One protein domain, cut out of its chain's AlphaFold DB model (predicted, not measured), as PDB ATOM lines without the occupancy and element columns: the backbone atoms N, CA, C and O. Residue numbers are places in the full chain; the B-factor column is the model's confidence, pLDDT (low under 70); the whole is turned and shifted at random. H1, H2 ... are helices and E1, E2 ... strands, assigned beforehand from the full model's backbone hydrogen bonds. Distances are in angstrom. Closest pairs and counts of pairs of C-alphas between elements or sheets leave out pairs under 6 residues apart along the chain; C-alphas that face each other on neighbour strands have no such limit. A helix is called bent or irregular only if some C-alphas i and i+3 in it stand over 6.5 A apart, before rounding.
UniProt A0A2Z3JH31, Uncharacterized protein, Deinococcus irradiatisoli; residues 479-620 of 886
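What this domain is: This is residues 479 to 620 of the 886 residues of an uncharacterized protein of Deinococcus irradiatisoli (UniProt A0A2Z3JH31). Two small lobes stand end to end and make the long axis, each with three helices and a short strand that pairs with short unnamed stretches. The first lobe holds H2, H3, H4 and E1; the second holds H6, H7, H8 and E2, with H1 packed along H7 and a long link leading from H1 to the first lobe, while H5 lies on the way back between the lobes. The printed part has 142 residues, with eight named helices and two named strands in the order H1, H2, H3, H4, E1, H5, H6, H7, H8, E2; the class is mostly helix, and no two named strands pair. The whole is compact by its radius of gyration of the C-alphas, 15.9 A, yet elongated in outline, with spans of 53 by 27 by 26 A.

Where its parts are: H1 is residues 479 to 487, 12.3 A long, and begins at C-alpha 479, (119.816, 191.784, 208.014). H2, residues 499 to 515, is the longest helix at 23.6 A and begins at C-alpha 499, (113.331, 152.289, 201.097). It has a kink of 28 degrees near residue 508 and is irregular, but only just: C-alphas 506 and 509 are 6.7 A apart. H3 is residues 525 to 532, 10.5 A long, and H4 is residues 536 to 542, 10.3 A long. The strand E1, residues 553 to 555, is 6.1 A long, and H5, residues 558 to 561, is 5.9 A long. H6 is residues 564 to 575, 17.0 A long; H7 is residues 581 to 592, 15.9 A long; H8 is residues 598 to 608, 14.9 A long. The strand E2, residues 616 to 618, is 7.2 A long and ends at C-alpha 618, (125.112, 194.305, 193.673).

How they stand to each other: H1 touches H7, the hub, at a shallow tilt of 24 degrees, the same way; their closest C-alphas are those of Leu 487 and Phe 591, 5.2 A apart. H6 touches H7 with residues 567 to 572 alone, about perpendicular at 83 degrees, closest at the C-alphas of Val 571 and Val 588, 6.4 A apart. H8 touches residues 581 to 585 of H7, about perpendicular at 84 degrees, closest at the C-alphas of His 581 and Leu 602, 6.3 A apart. H8 also touches H6, closest at the C-alphas of Asp 565 and Ala 608, 4.9 A apart. Residues 616 to 617 of E2 pair antiparallel with residues 579 to 580, and residues 617 to 618 with residues 610 to 611. H5 is close to H6 but not clearly touching it, with the C-alphas of Phe 561 and Gln 567 closest at 6.1 A. H2 touches H4 with residues 502 to 506 alone, closest at the C-alphas of Leu 505 and Gly 542, 6.4 A apart. H2 and H3 only just touch, with 3 pairs of C-alphas within 8 A; those of Lys 504 and Leu 532 are closest at 7.3 A. Residues 553 to 554 of E1 pair antiparallel with residues 523 to 524, and residues 554 to 555 with residues 547 to 548. H2, H3 and H4 are apart from H6, H7, H8 and E2. Every O i to N i+4 pair is within hydrogen-bond range in H1, H3, H4, H7 and H8; the count is 11 of 13 in H2 and 7 of 8 in H6, and H5 is too short for such a pair.

The domain as a whole: The two C-alphas farthest apart are those of Pro 499 and Asn 614, 54.1 A. The printed part has no cut. The link from H1 to H2, 11 residues, is long. The mean pLDDT of the printed part is 78.5, and 23 residues are under 70, among them residues 606 to 620.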
ATOM      1  N   GLN A 479     120.492 192.598 209.029       74.00
ATOM      2  CA  GLN A 479     119.816 191.784 208.014       74.00
ATOM      3  C   GLN A 479     120.729 190.685 207.451       74.00
ATOM      4  O   GLN A 479     120.304 189.550 207.250       74.00
ATOM      5  N   MET A 480     122.011 190.994 207.233       82.75
ATOM      6  CA  MET A 480     122.982 190.013 206.750       82.75
ATOM      7  C   MET A 480     123.314 188.934 207.784       82.75
ATOM      8  O   MET A 480     123.640 187.817 207.401       82.75
ATOM      9  N   GLU A 481     123.259 189.238 209.076       85.75
ATOM     10  CA  GLU A 481     123.482 188.255 210.142       85.75
ATOM     11  C   GLU A 481     122.309 187.266 210.231       85.75
ATOM     12  O   GLU A 481     122.509 186.052 210.323       85.75
ATOM     13  N   GLN A 482     121.080 187.780 210.131       80.31
ATOM     14  CA  GLN A 482     119.866 186.962 210.043       80.31
ATOM     15  C   GLN A 482     119.925 186.046 208.819       80.31
ATOM     16  O   GLN A 482     119.699 184.842 208.915       80.31
ATOM     17  N   LEU A 483     120.336 186.613 207.689       81.31
ATOM     18  CA  LEU A 483     120.615 185.896 206.460       81.31
ATOM     19  C   LEU A 483     121.687 184.809 206.640       81.31
ATOM     20  O   LEU A 483     121.468 183.651 206.288       81.31
ATOM     21  N   ALA A 484     122.845 185.155 207.197       85.94
ATOM     22  CA  ALA A 484     123.928 184.204 207.411       85.94
ATOM     23  C   ALA A 484     123.459 183.017 208.251       85.94
ATOM     24  O   ALA A 484     123.801 181.883 207.937       85.94
ATOM     25  N   THR A 485     122.646 183.278 209.276       84.06
ATOM     26  CA  THR A 485     122.017 182.241 210.100       84.06
ATOM     27  C   THR A 485     121.070 181.385 209.260       84.06
ATOM     28  O   THR A 485     121.228 180.172 209.210       84.06
ATOM     29  N   ALA A 486     120.172 182.001 208.488       79.19
ATOM     30  CA  ALA A 486     119.230 181.287 207.628       79.19
ATOM     31  C   ALA A 486     119.898 180.418 206.542       79.19
ATOM     32  O   ALA A 486     119.304 179.426 206.117       79.19
ATOM     33  N   LEU A 487     121.109 180.773 206.094       82.12
ATOM     34  CA  LEU A 487     121.898 180.029 205.102       82.12
ATOM     35  C   LEU A 487     122.714 178.872 205.689       82.12
ATOM     36  O   LEU A 487     123.187 178.029 204.920       82.12
ATOM     37  N   ARG A 488     122.904 178.818 207.015       85.12
ATOM     38  CA  ARG A 488     123.642 177.723 207.656       85.12
ATOM     39  C   ARG A 488     122.944 176.409 207.395       85.12
ATOM     40  O   ARG A 488     121.722 176.329 207.325       85.12
ATOM     41  N   VAL A 489     123.736 175.366 207.232       77.81
ATOM     42  CA  VAL A 489     123.201 174.046 206.924       77.81
ATOM     43  C   VAL A 489     122.855 173.338 208.210       77.81
ATOM     44  O   VAL A 489     123.673 173.292 209.127       77.81
ATOM     45  N   LEU A 490     121.649 172.771 208.245       79.38
ATOM     46  CA  LEU A 490     121.217 171.978 209.382       79.38
ATOM     47  C   LEU A 490     122.196 170.816 209.597       79.38
ATOM     48  O   LEU A 490     122.579 170.148 208.627       79.38
ATOM     49  N   PRO A 491     122.612 170.561 210.847       76.88
ATOM     50  CA  PRO A 491     123.516 169.463 211.147       76.88
ATOM     51  C   PRO A 491     122.905 168.133 210.690       76.88
ATOM     52  O   PRO A 491     121.690 167.933 210.754       76.88
ATOM     53  N   GLN A 492     123.755 167.218 210.216       74.56
ATOM     54  CA  GLN A 492     123.305 165.879 209.843       74.56
ATOM     55  C   GLN A 492     122.737 165.167 211.069       74.56
ATOM     56  O   GLN A 492     123.420 164.999 212.079       74.56
ATOM     57  N   VAL A 493     121.486 164.729 210.954       77.56
ATOM     58  CA  VAL A 493     120.808 163.914 211.961       77.56
ATOM     59  C   VAL A 493     120.750 162.485 211.444       77.56
ATOM     60  O   VAL A 493     120.511 162.252 210.264       77.56
ATOM     61  N   THR A 494     120.973 161.504 212.312       75.50
ATOM     62  CA  THR A 494     120.808 160.091 211.960       75.50
ATOM     63  C   THR A 494     119.379 159.655 212.262       75.50
ATOM     64  O   THR A 494     118.981 159.556 213.419       75.50
ATOM     65  N   VAL A 495     118.598 159.388 211.214       81.81
ATOM     66  CA  VAL A 495     117.214 158.895 211.312       81.81
ATOM     67  C   VAL A 495     117.073 157.632 210.451       81.81
ATOM     68  O   VAL A 495     117.567 157.618 209.320       81.81
ATOM     69  N   PRO A 496     116.417 156.555 210.928       81.56
ATOM     70  CA  PRO A 496     116.166 155.376 210.104       81.56
ATOM     71  C   PRO A 496     115.199 155.707 208.955       81.56
ATOM     72  O   PRO A 496     114.050 156.081 209.177       81.56
ATOM     73  N   LEU A 497     115.670 155.549 207.715       83.25
ATOM     74  CA  LEU A 497     114.898 155.813 206.494       83.25
ATOM     75  C   LEU A 497     114.413 154.513 205.847       83.25
ATOM     76  O   LEU A 497     115.214 153.614 205.574       83.25
ATOM     77  N   THR A 498     113.118 154.445 205.534       86.94
ATOM     78  CA  THR A 498     112.531 153.352 204.741       86.94
ATOM     79  C   THR A 498     112.990 153.412 203.275       86.94
ATOM     80  O   THR A 498     113.325 154.495 202.785       86.94
ATOM     81  N   PRO A 499     112.958 152.296 202.518       85.00
ATOM     82  CA  PRO A 499     113.331 152.289 201.097       85.00
ATOM     83  C   PRO A 499     112.562 153.319 200.256       85.00
ATOM     84  O   PRO A 499     113.161 154.050 199.475       85.00
ATOM     85  N   ARG A 500     111.251 153.456 200.498       84.19
ATOM     86  CA  ARG A 500     110.387 154.428 199.809       84.19
ATOM     87  C   ARG A 500     110.729 155.881 200.152       84.19
ATOM     88  O   ARG A 500     110.567 156.766 199.321       84.19
ATOM     89  N   GLN A 501     111.184 156.152 201.377       85.06
ATOM     90  CA  GLN A 501     111.665 157.486 201.757       85.06
ATOM     91  C   GLN A 501     113.010 157.800 201.104       85.06
ATOM     92  O   GLN A 501     113.203 158.925 200.661       85.06
ATOM     93  N   ARG A 502     113.914 156.818 200.987       84.94
ATOM     94  CA  ARG A 502     115.182 156.995 200.261       84.94
ATOM     95  C   ARG A 502     114.945 157.299 198.789       84.94
ATOM     96  O   ARG A 502     115.537 158.233 198.269       84.94
ATOM     97  N   GLU A 503     114.042 156.570 198.142       83.94
ATOM     98  CA  GLU A 503     113.658 156.824 196.749       83.94
ATOM     99  C   GLU A 503     113.161 158.266 196.554       83.94
ATOM    100  O   GLU A 503     113.699 159.001 195.728       83.94
ATOM    101  N   LYS A 504     112.240 158.724 197.412       86.00
ATOM    102  CA  LYS A 504     111.759 160.115 197.407       86.00
ATOM    103  C   LYS A 504     112.861 161.150 197.644       86.00
ATOM    104  O   LYS A 504     112.810 162.231 197.068       86.00
ATOM    105  N   LEU A 505     113.827 160.853 198.512       85.25
ATOM    106  CA  LEU A 505     114.934 161.759 198.838       85.25
ATOM    107  C   LEU A 505     115.991 161.832 197.728       85.25
ATOM    108  O   LEU A 505     116.582 162.893 197.539       85.25
ATOM    109  N   HIS A 506     116.227 160.737 197.003       84.31
ATOM    110  CA  HIS A 506     117.245 160.664 195.952       84.31
ATOM    111  C   HIS A 506     116.725 161.049 194.560       84.31
ATOM    112  O   HIS A 506     117.513 161.528 193.749       84.31
ATOM    113  N   LEU A 507     115.434 160.843 194.278       83.31
ATOM    114  CA  LEU A 507     114.847 161.065 192.951       83.31
ATOM    115  C   LEU A 507     113.819 162.200 192.967       83.31
ATOM    116  O   LEU A 507     114.050 163.246 192.360       83.31
ATOM    117  N   ASP A 508     112.721 162.031 193.708       86.44
ATOM    118  CA  ASP A 508     111.570 162.942 193.621       86.44
ATOM    119  C   ASP A 508     111.882 164.353 194.140       86.44
ATOM    120  O   ASP A 508     111.477 165.349 193.538       86.44
ATOM    121  N   LEU A 509     112.584 164.455 195.274       86.88
ATOM    122  CA  LEU A 509     112.876 165.733 195.920       86.88
ATOM    123  C   LEU A 509     113.836 166.601 195.078       86.88
ATOM    124  O   LEU A 509     113.473 167.750 194.819       86.88
ATOM    125  N   PRO A 510     114.999 166.107 194.598       86.88
ATOM    126  CA  PRO A 510     115.868 166.886 193.714       86.88
ATOM    127  C   PRO A 510     115.202 167.256 192.386       86.88
ATOM    128  O   PRO A 510     115.390 168.376 191.912       86.88
ATOM    129  N   GLN A 511     114.412 166.349 191.798       85.69
ATOM    130  CA  GLN A 511     113.716 166.613 190.539       85.69
ATOM    131  C   GLN A 511     112.681 167.732 190.698       85.69
ATOM    132  O   GLN A 511     112.727 168.714 189.960       85.69
ATOM    133  N   ARG A 512     111.797 167.640 191.699       84.19
ATOM    134  CA  ARG A 512     110.792 168.685 191.949       84.19
ATOM    135  C   ARG A 512     111.413 170.010 192.365       84.19
ATOM    136  O   ARG A 512     110.919 171.062 191.979       84.19
ATOM    137  N   ALA A 513     112.496 169.979 193.138       83.44
ATOM    138  CA  ALA A 513     113.226 171.196 193.463       83.44
ATOM    139  C   ALA A 513     113.791 171.851 192.188       83.44
ATOM    140  O   ALA A 513     113.692 173.069 192.038       83.44
ATOM    141  N   ALA A 514     114.340 171.062 191.253       83.69
ATOM    142  CA  ALA A 514     114.846 171.549 189.964       83.69
ATOM    143  C   ALA A 514     113.745 172.165 189.092       83.69
ATOM    144  O   ALA A 514     113.963 173.236 188.532       83.69
ATOM    145  N   GLU A 515     112.570 171.536 189.026       82.31
ATOM    146  CA  GLU A 515     111.391 172.066 188.322       82.31
ATOM    147  C   GLU A 515     110.933 173.419 188.892       82.31
ATOM    148  O   GLU A 515     110.500 174.287 188.141       82.31
ATOM    149  N   LEU A 516     111.091 173.626 190.203       72.62
ATOM    150  CA  LEU A 516     110.775 174.880 190.897       72.62
ATOM    151  C   LEU A 516     111.938 175.891 190.902       72.62
ATOM    152  O   LEU A 516     111.885 176.896 191.608       72.62
ATOM    153  N   GLY A 517     113.007 175.632 190.143       74.75
ATOM    154  CA  GLY A 517     114.100 176.586 189.962       74.75
ATOM    155  C   GLY A 517     115.039 176.732 191.162       74.75
ATOM    156  O   GLY A 517     115.725 177.749 191.264       74.75
ATOM    157  N   PHE A 518     115.156 175.723 192.044       77.62
ATOM    158  CA  PHE A 518     115.964 175.842 193.275       77.62
ATOM    159  C   PHE A 518     117.466 176.151 193.050       77.62
ATOM    160  O   PHE A 518     118.205 176.473 193.979       77.62
ATOM    161  N   ARG A 519     117.949 175.987 191.807       77.00
ATOM    162  CA  ARG A 519     119.329 176.287 191.380       77.00
ATOM    163  C   ARG A 519     119.571 177.768 191.113       77.00
ATOM    164  O   ARG A 519     120.716 178.210 191.163       77.00
ATOM    165  N   GLU A 520     118.510 178.502 190.811       70.00
ATOM    166  CA  GLU A 520     118.546 179.938 190.548       70.00
ATOM    167  C   GLU A 520     118.157 180.715 191.806       70.00
ATOM    168  O   GLU A 520     118.787 181.723 192.123       70.00
ATOM    169  N   GLN A 521     117.197 180.186 192.571       67.62
ATOM    170  CA  GLN A 521     116.716 180.779 193.813       67.62
ATOM    171  C   GLN A 521     116.427 179.722 194.890       67.62
ATOM    172  O   GLN A 521     115.986 178.633 194.560       67.62
ATOM    173  N   PRO A 522     116.636 180.007 196.181       69.00
ATOM    174  CA  PRO A 522     116.304 179.086 197.269       69.00
ATOM    175  C   PRO A 522     114.821 178.760 197.303       69.00
ATOM    176  O   PRO A 522     113.983 179.650 197.183       69.00
ATOM    177  N   LEU A 523     114.502 177.496 197.570       73.56
ATOM    178  CA  LEU A 523     113.121 177.050 197.673       73.56
ATOM    179  C   LEU A 523     112.741 176.844 199.139       73.56
ATOM    180  O   LEU A 523     113.346 176.007 199.801       73.56
ATOM    181  N   HIS A 524     111.733 177.538 199.669       74.69
ATOM    182  CA  HIS A 524     111.268 177.234 201.023       74.69
ATOM    183  C   HIS A 524     110.692 175.807 201.090       74.69
ATOM    184  O   HIS A 524     109.875 175.380 200.269       74.69
ATOM    185  N   ALA A 525     111.174 175.016 202.048       77.12
ATOM    186  CA  ALA A 525     111.012 173.568 202.017       77.12
ATOM    187  C   ALA A 525     109.610 173.111 202.441       77.12
ATOM    188  O   ALA A 525     109.169 172.034 202.040       77.12
ATOM    189  N   ALA A 526     108.898 173.899 203.254       72.62
ATOM    190  CA  ALA A 526     107.708 173.446 203.976       72.62
ATOM    191  C   ALA A 526     106.629 172.846 203.055       72.62
ATOM    192  O   ALA A 526     106.168 171.723 203.290       72.62
ATOM    193  N   LYS A 527     106.258 173.552 201.980       72.44
ATOM    194  CA  LYS A 527     105.228 173.116 201.021       72.44
ATOM    195  C   LYS A 527     105.651 171.849 200.272       72.44
ATOM    196  O   LYS A 527     104.883 170.884 200.186       72.44
ATOM    197  N   LEU A 528     106.897 171.807 199.794       78.69
ATOM    198  CA  LEU A 528     107.419 170.670 199.038       78.69
ATOM    199  C   LEU A 528     107.544 169.415 199.916       78.69
ATOM    200  O   LEU A 528     107.077 168.343 199.521       78.69
ATOM    201  N   LEU A 529     108.082 169.550 201.131       83.06
ATOM    202  CA  LEU A 529     108.239 168.441 202.077       83.06
ATOM    203  C   LEU A 529     106.892 167.864 202.524       83.06
ATOM    204  O   LEU A 529     106.732 166.640 202.529       83.06
ATOM    205  N   ARG A 530     105.886 168.712 202.790       81.38
ATOM    206  CA  ARG A 530     104.508 168.257 203.065       81.38
ATOM    207  C   ARG A 530     103.944 167.444 201.899       81.38
ATOM    208  O   ARG A 530     103.419 166.353 202.122       81.38
ATOM    209  N   SER A 531     104.105 167.921 200.660       82.00
ATOM    210  CA  SER A 531     103.605 167.220 199.464       82.00
ATOM    211  C   SER A 531     104.253 165.841 199.268       82.00
ATOM    212  O   SER A 531     103.595 164.884 198.859       82.00
ATOM    213  N   LEU A 532     105.536 165.717 199.623       83.00
ATOM    214  CA  LEU A 532     106.305 164.478 199.516       83.00
ATOM    215  C   LEU A 532     106.183 163.588 200.762       83.00
ATOM    216  O   LEU A 532     106.616 162.431 200.725       83.00
ATOM    217  N   ARG A 533     105.520 164.067 201.823       86.44
ATOM    218  CA  ARG A 533     105.424 163.423 203.146       86.44
ATOM    219  C   ARG A 533     106.803 163.125 203.748       86.44
ATOM    220  O   ARG A 533     107.051 162.009 204.203       86.44
ATOM    221  N   LEU A 534     107.693 164.111 203.693       84.19
ATOM    222  CA  LEU A 534     109.037 164.077 204.273       84.19
ATOM    223  C   LEU A 534     109.132 165.092 205.421       84.19
ATOM    224  O   LEU A 534     108.477 166.133 205.373       84.19
ATOM    225  N   THR A 535     109.944 164.806 206.440       84.94
ATOM    226  CA  THR A 535     110.266 165.772 207.509       84.94
ATOM    227  C   THR A 535     111.633 166.422 207.280       84.94
ATOM    228  O   THR A 535     112.482 165.832 206.605       84.94
ATOM    229  N   PRO A 536     111.890 167.611 207.857       83.06
ATOM    230  CA  PRO A 536     113.216 168.223 207.864       83.06
ATOM    231  C   PRO A 536     114.337 167.275 208.314       83.06
ATOM    232  O   PRO A 536     115.366 167.208 207.642       83.06
ATOM    233  N   GLU A 537     114.133 166.483 209.379       83.81
ATOM    234  CA  GLU A 537     115.173 165.559 209.865       83.81
ATOM    235  C   GLU A 537     115.424 164.392 208.902       83.81
ATOM    236  O   GLU A 537     116.541 163.897 208.789       83.81
ATOM    237  N   GLN A 538     114.398 163.947 208.169       84.38
ATOM    238  CA  GLN A 538     114.552 162.901 207.153       84.38
ATOM    239  C   GLN A 538     115.357 163.398 205.948       84.38
ATOM    240  O   GLN A 538     116.136 162.640 205.369       84.38
ATOM    241  N   VAL A 539     115.197 164.674 205.584       83.56
ATOM    242  CA  VAL A 539     115.954 165.308 204.497       83.56
ATOM    243  C   VAL A 539     117.423 165.451 204.875       83.56
ATOM    244  O   VAL A 539     118.291 165.083 204.083       83.56
ATOM    245  N   THR A 540     117.716 165.919 206.090       82.44
ATOM    246  CA  THR A 540     119.101 166.054 206.569       82.44
ATOM    247  C   THR A 540     119.791 164.700 206.766       82.44
ATOM    248  O   THR A 540     121.009 164.622 206.612       82.44
ATOM    249  N   ALA A 541     119.031 163.632 207.036       79.19
ATOM    250  CA  ALA A 541     119.546 162.270 207.189       79.19
ATOM    251  C   ALA A 541     119.879 161.549 205.869       79.19
ATOM    252  O   ALA A 541     120.696 160.628 205.882       79.19
ATOM    253  N   GLY A 542     119.234 161.901 204.748       70.06
ATOM    254  CA  GLY A 542     119.255 161.057 203.542       70.06
ATOM    255  C   GLY A 542     119.517 161.733 202.198       70.06
ATOM    256  O   GLY A 542     119.647 161.021 201.205       70.06
ATOM    257  N   ALA A 543     119.580 163.063 202.110       63.91
ATOM    258  CA  ALA A 543     119.636 163.725 200.808       63.91
ATOM    259  C   ALA A 543     121.035 163.703 200.153       63.91
ATOM    260  O   ALA A 543     122.029 164.150 200.726       63.91
ATOM    261  N   THR A 544     121.077 163.275 198.886       65.69
ATOM    262  CA  THR A 544     122.174 163.530 197.938       65.69
ATOM    263  C   THR A 544     121.660 164.481 196.855       65.69
ATOM    264  O   THR A 544     120.752 164.113 196.115       65.69
ATOM    265  N   GLY A 545     122.212 165.693 196.753       71.69
ATOM    266  CA  GLY A 545     121.871 166.655 195.686       71.69
ATOM    267  C   GLY A 545     121.006 167.856 196.099       71.69
ATOM    268  O   GLY A 545     120.885 168.797 195.324       71.69
ATOM    269  N   VAL A 546     120.458 167.883 197.320       81.56
ATOM    270  CA  VAL A 546     119.799 169.060 197.925       81.56
ATOM    271  C   VAL A 546     120.178 169.171 199.405       81.56
ATOM    272  O   VAL A 546     120.418 168.155 200.055       81.56
ATOM    273  N   ARG A 547     120.262 170.390 199.949       84.88
ATOM    274  CA  ARG A 547     120.549 170.662 201.371       84.88
ATOM    275  C   ARG A 547     119.406 171.459 201.983       84.88
ATOM    276  O   ARG A 547     118.851 172.323 201.315       84.88
ATOM    277  N   LEU A 548     119.098 171.189 203.250       84.81
ATOM    278  CA  LEU A 548     118.161 171.986 204.037       84.81
ATOM    279  C   LEU A 548     118.937 172.946 204.947       84.81
ATOM    280  O   LEU A 548     119.853 172.524 205.660       84.81
ATOM    281  N   THR A 549     118.595 174.229 204.905       85.56
ATOM    282  CA  THR A 549     119.215 175.258 205.749       85.56
ATOM    283  C   THR A 549     118.436 175.478 207.050       85.56
ATOM    284  O   THR A 549     117.273 175.091 207.153       85.56
ATOM    285  N   GLU A 550     119.051 176.122 208.049       79.62
ATOM    286  CA  GLU A 550     118.414 176.492 209.326       79.62
ATOM    287  C   GLU A 550     117.195 177.402 209.121       79.62
ATOM    288  O   GLU A 550     116.226 177.316 209.868       79.62
ATOM    289  N   GLY A 551     117.208 178.226 208.068       75.19
ATOM    290  CA  GLY A 551     116.067 179.053 207.672       75.19
ATOM    291  C   GLY A 551     114.915 178.286 207.013       75.19
ATOM    292  O   GLY A 551     113.933 178.913 206.638       75.19
ATOM    293  N   GLY A 552     115.028 176.964 206.839       80.38
ATOM    294  CA  GLY A 552     113.983 176.134 206.237       80.38
ATOM    295  C   GLY A 552     113.999 176.092 204.708       80.38
ATOM    296  O   GLY A 552     112.983 175.746 204.109       80.38
ATOM    297  N   TYR A 553     115.124 176.405 204.058       81.69
ATOM    298  CA  TYR A 553     115.228 176.422 202.594       81.69
ATOM    299  C   TYR A 553     115.941 175.193 202.045       81.69
ATOM    300  O   TYR A 553     116.954 174.749 202.583       81.69
ATOM    301  N   LEU A 554     115.440 174.687 200.923       83.00
ATOM    302  CA  LEU A 554     116.131 173.766 200.040       83.00
ATOM    303  C   LEU A 554     117.061 174.556 199.126       83.00
ATOM    304  O   LEU A 554     116.635 175.432 198.373       83.00
ATOM    305  N   VAL A 555     118.341 174.216 199.194       86.25
ATOM    306  CA  VAL A 555     119.401 174.838 198.401       86.25
ATOM    307  C   VAL A 555     120.282 173.772 197.749       86.25
ATOM    308  O   VAL A 555     120.422 172.669 198.293       86.25
ATOM    309  N   PRO A 556     120.918 174.069 196.604       86.75
ATOM    310  CA  PRO A 556     121.873 173.153 196.007       86.75
ATOM    311  C   PRO A 556     123.120 172.999 196.889       86.75
ATOM    312  O   PRO A 556     123.545 173.948 197.561       86.75
ATOM    313  N   PRO A 557     123.756 171.819 196.884       86.19
ATOM    314  CA  PRO A 557     125.109 171.654 197.381       86.19
ATOM    315  C   PRO A 557     126.063 172.682 196.751       86.19
ATOM    316  O   PRO A 557     126.026 172.884 195.539       86.19
ATOM    317  N   PRO A 558     126.978 173.304 197.520       83.94
ATOM    318  CA  PRO A 558     127.903 174.298 196.973       83.94
ATOM    319  C   PRO A 558     128.738 173.774 195.795       83.94
ATOM    320  O   PRO A 558     129.047 174.521 194.868       83.94
ATOM    321  N   GLN A 559     129.089 172.489 195.818       83.31
ATOM    322  CA  GLN A 559     129.843 171.810 194.761       83.31
ATOM    323  C   GLN A 559     129.119 171.770 193.403       83.31
ATOM    324  O   GLN A 559     129.784 171.721 192.371       83.31
ATOM    325  N   ASP A 560     127.789 171.892 193.382       83.44
ATOM    326  CA  ASP A 560     126.982 171.798 192.158       83.44
ATOM    327  C   ASP A 560     127.057 173.074 191.301       83.44
ATOM    328  O   ASP A 560     126.769 173.044 190.108       83.44
ATOM    329  N   PHE A 561     127.504 174.196 191.877       78.56
ATOM    330  CA  PHE A 561     127.678 175.468 191.163       78.56
ATOM    331  C   PHE A 561     128.941 175.512 190.282       78.56
ATOM    332  O   PHE A 561     129.147 176.479 189.550       78.56
ATOM    333  N   GLY A 562     129.813 174.499 190.354       74.44
ATOM    334  CA  GLY A 562     131.022 174.356 189.530       74.44
ATOM    335  C   GLY A 562     132.164 175.337 189.839       74.44
ATOM    336  O   GLY A 562     133.331 174.963 189.747       74.44
ATOM    337  N   ASN A 563     131.871 176.580 190.234       82.06
ATOM    338  CA  ASN A 563     132.868 177.582 190.607       82.06
ATOM    339  C   ASN A 563     132.369 178.547 191.703       82.06
ATOM    340  O   ASN A 563     131.190 178.597 192.052       82.06
ATOM    341  N   LEU A 564     133.307 179.318 192.262       82.25
ATOM    342  CA  LEU A 564     133.031 180.293 193.319       82.25
ATOM    343  C   LEU A 564     132.213 181.495 192.815       82.25
ATOM    344  O   LEU A 564     131.499 182.108 193.601       82.25
ATOM    345  N   ASP A 565     132.271 181.818 191.522       81.06
ATOM    346  CA  ASP A 565     131.547 182.955 190.939       81.06
ATOM    347  C   ASP A 565     130.039 182.706 190.925       81.06
ATOM    348  O   ASP A 565     129.254 183.571 191.312       81.06
ATOM    349  N   ALA A 566     129.636 181.496 190.541       81.00
ATOM    350  CA  ALA A 566     128.253 181.048 190.570       81.00
ATOM    351  C   ALA A 566     127.715 180.992 192.010       81.00
ATOM    352  O   ALA A 566     126.610 181.468 192.258       81.00
ATOM    353  N   GLN A 567     128.525 180.533 192.976       85.44
ATOM    354  CA  GLN A 567     128.174 180.580 194.405       85.44
ATOM    355  C   GLN A 567     127.983 182.027 194.894       85.44
ATOM    356  O   GLN A 567     127.013 182.323 195.588       85.44
ATOM    357  N   CYS A 568     128.879 182.944 194.509       81.94
ATOM    358  CA  CYS A 568     128.777 184.363 194.855       81.94
ATOM    359  C   CYS A 568     127.507 184.999 194.288       81.94
ATOM    360  O   CYS A 568     126.841 185.743 195.001       81.94
ATOM    361  N   ARG A 569     127.167 184.716 193.024       78.31
ATOM    362  CA  ARG A 569     125.938 185.226 192.399       78.31
ATOM    363  C   ARG A 569     124.703 184.697 193.105       78.31
ATOM    364  O   ARG A 569     123.868 185.506 193.486       78.31
ATOM    365  N   TYR A 570     124.640 183.388 193.339       82.06
ATOM    366  CA  TYR A 570     123.521 182.739 194.019       82.06
ATOM    367  C   TYR A 570     123.273 183.341 195.415       82.06
ATOM    368  O   TYR A 570     122.171 183.789 195.719       82.06
ATOM    369  N   VAL A 571     124.321 183.457 196.240       83.56
ATOM    370  CA  VAL A 571     124.209 184.030 197.596       83.56
ATOM    371  C   VAL A 571     123.936 185.538 197.571       83.56
ATOM    372  O   VAL A 571     123.184 186.038 198.401       83.56
ATOM    373  N   ALA A 572     124.511 186.291 196.630       75.31
ATOM    374  CA  ALA A 572     124.240 187.725 196.527       75.31
ATOM    375  C   ALA A 572     122.795 188.013 196.085       75.31
ATOM    376  O   ALA A 572     122.196 188.970 196.574       75.31
ATOM    377  N   HIS A 573     122.228 187.179 195.207       70.81
ATOM    378  CA  HIS A 573     120.825 187.271 194.792       70.81
ATOM    379  C   HIS A 573     119.870 187.082 195.981       70.81
ATOM    380  O   HIS A 573     118.844 187.749 196.057       70.81
ATOM    381  N   PHE A 574     120.255 186.248 196.954       69.56
ATOM    382  CA  PHE A 574     119.507 186.019 198.194       69.56
ATOM    383  C   PHE A 574     119.317 187.307 199.015       69.56
ATOM    384  O   PHE A 574     118.252 187.551 199.568       69.56
ATOM    385  N   TYR A 575     120.345 188.151 199.106       71.31
ATOM    386  CA  TYR A 575     120.251 189.393 199.876       71.31
ATOM    387  C   TYR A 575     119.525 190.512 199.113       71.31
ATOM    388  O   TYR A 575     118.897 191.359 199.738       71.31
ATOM    389  N   GLY A 576     119.635 190.563 197.778       58.94
ATOM    390  CA  GLY A 576     118.962 191.554 196.919       58.94
ATOM    391  C   GLY A 576     119.464 193.003 197.039       58.94
ATOM    392  O   GLY A 576     119.296 193.789 196.112       58.94
ATOM    393  N   GLY A 577     120.122 193.361 198.141       64.44
ATOM    394  CA  GLY A 577     120.706 194.680 198.367       64.44
ATOM    395  C   GLY A 577     122.189 194.793 197.995       64.44
ATOM    396  O   GLY A 577     122.816 193.915 197.398       64.44
ATOM    397  N   ILE A 578     122.780 195.911 198.399       71.00
ATOM    398  CA  ILE A 578     124.189 196.241 198.167       71.00
ATOM    399  C   ILE A 578     125.072 195.524 199.196       71.00
ATOM    400  O   ILE A 578     124.780 195.597 200.384       71.00
ATOM    401  N   ILE A 579     126.169 194.875 198.796       77.94
ATOM    402  CA  ILE A 579     127.007 194.019 199.660       77.94
ATOM    403  C   ILE A 579     128.497 194.304 199.462       77.94
ATOM    404  O   ILE A 579     128.982 194.381 198.332       77.94
ATOM    405  N   HIS A 580     129.264 194.416 200.547       82.62
ATOM    406  CA  HIS A 580     130.723 194.484 200.462       82.62
ATOM    407  C   HIS A 580     131.336 193.088 200.267       82.62
ATOM    408  O   HIS A 580     130.847 192.103 200.817       82.62
ATOM    409  N   HIS A 581     132.454 192.977 199.545       81.19
ATOM    410  CA  HIS A 581     133.070 191.678 199.237       81.19
ATOM    411  C   HIS A 581     133.391 190.838 200.490       81.19
ATOM    412  O   HIS A 581     133.165 189.630 200.488       81.19
ATOM    413  N   SER A 582     133.855 191.457 201.584       85.38
ATOM    414  CA  SER A 582     134.131 190.734 202.836       85.38
ATOM    415  C   SER A 582     132.868 190.283 203.574       85.38
ATOM    416  O   SER A 582     132.909 189.254 204.246       85.38
ATOM    417  N   GLN A 583     131.739 190.976 203.395       88.31
ATOM    418  CA  GLN A 583     130.434 190.545 203.905       88.31
ATOM    419  C   GLN A 583     129.888 189.385 203.074       88.31
ATOM    420  O   GLN A 583     129.507 188.363 203.633       88.31
ATOM    421  N   LEU A 584     129.941 189.488 201.741       87.94
ATOM    422  CA  LEU A 584     129.547 188.384 200.867       87.94
ATOM    423  C   LEU A 584     130.373 187.131 201.143       87.94
ATOM    424  O   LEU A 584     129.824 186.037 201.146       87.94
ATOM    425  N   ARG A 585     131.673 187.282 201.417       89.81
ATOM    426  CA  ARG A 585     132.533 186.162 201.811       89.81
ATOM    427  C   ARG A 585     131.958 185.431 203.009       89.81
ATOM    428  O   ARG A 585     131.783 184.228 202.924       89.81
ATOM    429  N   LYS A 586     131.602 186.152 204.074       91.88
ATOM    430  CA  LYS A 586     131.001 185.574 205.284       91.88
ATOM    431  C   LYS A 586     129.663 184.884 204.994       91.88
ATOM    432  O   LYS A 586     129.401 183.823 205.547       91.88
ATOM    433  N   LEU A 587     128.846 185.440 204.096       89.50
ATOM    434  CA  LEU A 587     127.597 184.803 203.658       89.50
ATOM    435  C   LEU A 587     127.854 183.510 202.868       89.50
ATOM    436  O   LEU A 587     127.201 182.497 203.098       89.50
ATOM    437  N   VAL A 588     128.838 183.520 201.967       89.62
ATOM    438  CA  VAL A 588     129.253 182.332 201.210       89.62
ATOM    439  C   VAL A 588     129.909 181.299 202.130       89.62
ATOM    440  O   VAL A 588     129.671 180.110 201.964       89.62
ATOM    441  N   GLU A 589     130.688 181.714 203.126       90.69
ATOM    442  CA  GLU A 589     131.246 180.837 204.163       90.69
ATOM    443  C   GLU A 589     130.131 180.183 204.989       90.69
ATOM    444  O   GLU A 589     130.181 178.975 205.208       90.69
ATOM    445  N   ALA A 590     129.087 180.934 205.367       88.69
ATOM    446  CA  ALA A 590     127.909 180.394 206.047       88.69
ATOM    447  C   ALA A 590     127.159 179.367 205.178       88.69
ATOM    448  O   ALA A 590     126.807 178.292 205.658       88.69
ATOM    449  N   PHE A 591     127.000 179.654 203.883       87.69
ATOM    450  CA  PHE A 591     126.391 178.742 202.911       87.69
ATOM    451  C   PHE A 591     127.230 177.468 202.671       87.69
ATOM    452  O   PHE A 591     126.712 176.348 202.574       87.69
ATOM    453  N   LYS A 592     128.557 177.612 202.582       86.62
ATOM    454  CA  LYS A 592     129.489 176.503 202.330       86.62
ATOM    455  C   LYS A 592     129.741 175.651 203.569       86.62
ATOM    456  O   LYS A 592     129.909 174.442 203.438       86.62
ATOM    457  N   GLY A 593     129.739 176.262 204.750       83.19
ATOM    458  CA  GLY A 593     130.100 175.633 206.021       83.19
ATOM    459  C   GLY A 593     131.608 175.580 206.292       83.19
ATOM    460  O   GLY A 593     132.025 174.911 207.231       83.19
ATOM    461  N   HIS A 594     132.440 176.259 205.494       83.81
ATOM    462  CA  HIS A 594     133.887 176.343 205.711       83.81
ATOM    463  C   HIS A 594     134.441 177.708 205.281       83.81
ATOM    464  O   HIS A 594     133.824 178.408 204.473       83.81
ATOM    465  N   SER A 595     135.618 178.076 205.796       86.19
ATOM    466  CA  SER A 595     136.273 179.350 205.482       86.19
ATOM    467  C   SER A 595     136.749 179.412 204.029       86.19
ATOM    468  O   SER A 595     137.067 178.390 203.408       86.19
ATOM    469  N   VAL A 596     136.788 180.623 203.472       84.94
ATOM    470  CA  VAL A 596     137.293 180.888 202.123       84.94
ATOM    471  C   VAL A 596     138.411 181.922 202.199       84.94
ATOM    472  O   VAL A 596     138.300 182.913 202.921       84.94
ATOM    473  N   ASP A 597     139.484 181.699 201.438       82.62
ATOM    474  CA  ASP A 597     140.610 182.630 201.382       82.62
ATOM    475  C   ASP A 597     140.149 184.033 200.921       82.62
ATOM    476  O   ASP A 597     139.583 184.159 199.827       82.62
ATOM    477  N   PRO A 598     140.377 185.096 201.719       79.56
ATOM    478  CA  PRO A 598     139.909 186.446 201.403       79.56
ATOM    479  C   PRO A 598     140.454 187.011 200.087       79.56
ATOM    480  O   PRO A 598     139.729 187.712 199.378       79.56
ATOM    481  N   THR A 599     141.710 186.709 199.751       74.12
ATOM    482  CA  THR A 599     142.394 187.263 198.571       74.12
ATOM    483  C   THR A 599     141.850 186.635 197.294       74.12
ATOM    484  O   THR A 599     141.474 187.341 196.356       74.12
ATOM    485  N   TYR A 600     141.723 185.309 197.286       75.00
ATOM    486  CA  TYR A 600     141.082 184.560 196.213       75.00
ATOM    487  C   TYR A 600     139.617 184.978 196.029       75.00
ATOM    488  O   TYR A 600     139.158 185.189 194.904       75.00
ATOM    489  N   PHE A 601     138.885 185.164 197.133       80.44
ATOM    490  CA  PHE A 601     137.481 185.563 197.105       80.44
ATOM    491  C   PHE A 601     137.273 186.967 196.519       80.44
ATOM    492  O   PHE A 601     136.329 187.185 195.758       80.44
ATOM    493  N   LEU A 602     138.157 187.925 196.815       73.31
ATOM    494  CA  LEU A 602     138.072 189.277 196.255       73.31
ATOM    495  C   LEU A 602     138.159 189.272 194.719       73.31
ATOM    496  O   LEU A 602     137.367 189.947 194.061       73.31
ATOM    497  N   VAL A 603     139.086 188.501 194.146       69.94
ATOM    498  CA  VAL A 603     139.256 188.401 192.683       69.94
ATOM    499  C   VAL A 603     138.010 187.801 192.028       69.94
ATOM    500  O   VAL A 603     137.516 188.337 191.041       69.94
ATOM    501  N   ARG A 604     137.441 186.749 192.621       70.19
ATOM    502  CA  ARG A 604     136.224 186.094 192.118       70.19
ATOM    503  C   ARG A 604     134.972 186.961 192.240       70.19
ATOM    504  O   ARG A 604     134.206 187.124 191.297       70.19
ATOM    505  N   THR A 605     134.797 187.638 193.371       71.81
ATOM    506  CA  THR A 605     133.675 188.577 193.552       71.81
ATOM    507  C   THR A 605     133.735 189.793 192.639       71.81
ATOM    508  O   THR A 605     132.686 190.330 192.277       71.81
ATOM    509  N   LEU A 606     134.937 190.220 192.245       67.69
ATOM    510  CA  LEU A 606     135.147 191.250 191.229       67.69
ATOM    511  C   LEU A 606     134.580 190.854 189.858       67.69
ATOM    512  O   LEU A 606     134.062 191.724 189.159       67.69
ATOM    513  N   GLU A 607     134.670 189.573 189.499       65.31
ATOM    514  CA  GLU A 607     134.177 189.005 188.237       65.31
ATOM    515  C   GLU A 607     132.680 188.655 188.306       65.31
ATOM    516  O   GLU A 607     131.940 188.805 187.330       65.31
ATOM    517  N   ALA A 608     132.220 188.191 189.470       63.50
ATOM    518  CA  ALA A 608     130.871 187.677 189.672       63.50
ATOM    519  C   ALA A 608     129.809 188.766 189.895       63.50
ATOM    520  O   ALA A 608     128.665 188.570 189.478       63.50
ATOM    521  N   LEU A 609     130.176 189.876 190.546       69.12
ATOM    522  CA  LEU A 609     129.265 190.942 190.969       69.12
ATOM    523  C   LEU A 609     129.694 192.309 190.443       69.12
ATOM    524  O   LEU A 609     130.877 192.668 190.475       69.12
ATOM    525  N   GLY A 610     128.719 193.121 190.044       61.31
ATOM    526  CA  GLY A 610     128.996 194.466 189.559       61.31
ATOM    527  C   GLY A 610     128.953 195.528 190.660       61.31
ATOM    528  O   GLY A 610     128.612 195.269 191.814       61.31
ATOM    529  N   TRP A 611     129.405 196.731 190.322       57.28
ATOM    530  CA  TRP A 611     129.677 197.801 191.283       57.28
ATOM    531  C   TRP A 611     128.423 198.645 191.560       57.28
ATOM    532  O   TRP A 611     127.698 198.975 190.629       57.28
ATOM    533  N   ALA A 612     128.184 198.995 192.827       53.97
ATOM    534  CA  ALA A 612     127.014 199.769 193.268       53.97
ATOM    535  C   ALA A 612     127.386 201.035 194.072       53.97
ATOM    536  O   ALA A 612     126.540 201.603 194.760       53.97
ATOM    537  N   GLY A 613     128.658 201.457 194.045       54.41
ATOM    538  CA  GLY A 613     129.188 202.535 194.893       54.41
ATOM    539  C   GLY A 613     130.391 202.111 195.745       54.41
ATOM    540  O   GLY A 613     130.746 200.941 195.773       54.41
ATOM    541  N   ASN A 614     131.026 203.071 196.435       52.53
ATOM    542  CA  ASN A 614     131.839 203.010 197.679       52.53
ATOM    543  C   ASN A 614     132.507 201.684 198.153       52.53
ATOM    544  O   ASN A 614     132.622 201.455 199.356       52.53
ATOM    545  N   GLY A 615     132.938 200.806 197.246       58.47
ATOM    546  CA  GLY A 615     133.471 199.471 197.563       58.47
ATOM    547  C   GLY A 615     132.416 198.358 197.671       58.47
ATOM    548  O   GLY A 615     132.777 197.192 197.843       58.47
ATOM    549  N   TYR A 616     131.131 198.683 197.509       65.81
ATOM    550  CA  TYR A 616     130.029 197.732 197.583       65.81
ATOM    551  C   TYR A 616     129.525 197.310 196.199       65.81
ATOM    552  O   TYR A 616     129.661 198.022 195.201       65.81
ATOM    553  N   ARG A 617     128.940 196.115 196.144       67.81
ATOM    554  CA  ARG A 617     128.538 195.427 194.921       67.81
ATOM    555  C   ARG A 617     127.081 195.008 194.975       67.81
ATOM    556  O   ARG A 617     126.568 194.740 196.055       67.81
ATOM    557  N   ARG A 618     126.442 194.908 193.816       66.06
ATOM    558  CA  ARG A 618     125.112 194.305 193.673       66.06
ATOM    559  C   ARG A 618     125.150 193.174 192.640       66.06
ATOM    560  O   ARG A 618     126.063 193.164 191.801       66.06
ATOM    561  N   PRO A 619     124.207 192.219 192.694       61.03
ATOM    562  CA  PRO A 619     124.020 191.256 191.617       61.03
ATOM    563  C   PRO A 619     123.844 191.976 190.276       61.03
ATOM    564  O   PRO A 619     123.219 193.035 190.213       61.03
ATOM    565  N   LYS A 620     124.449 191.426 189.219       63.03
ATOM    566  CA  LYS A 620     124.268 191.935 187.859       63.03
ATOM    567  C   LYS A 620     122.910 191.457 187.341       63.03
ATOM    568  O   LYS A 620     122.682 190.249 187.327       63.03
TER     569      LYS A 620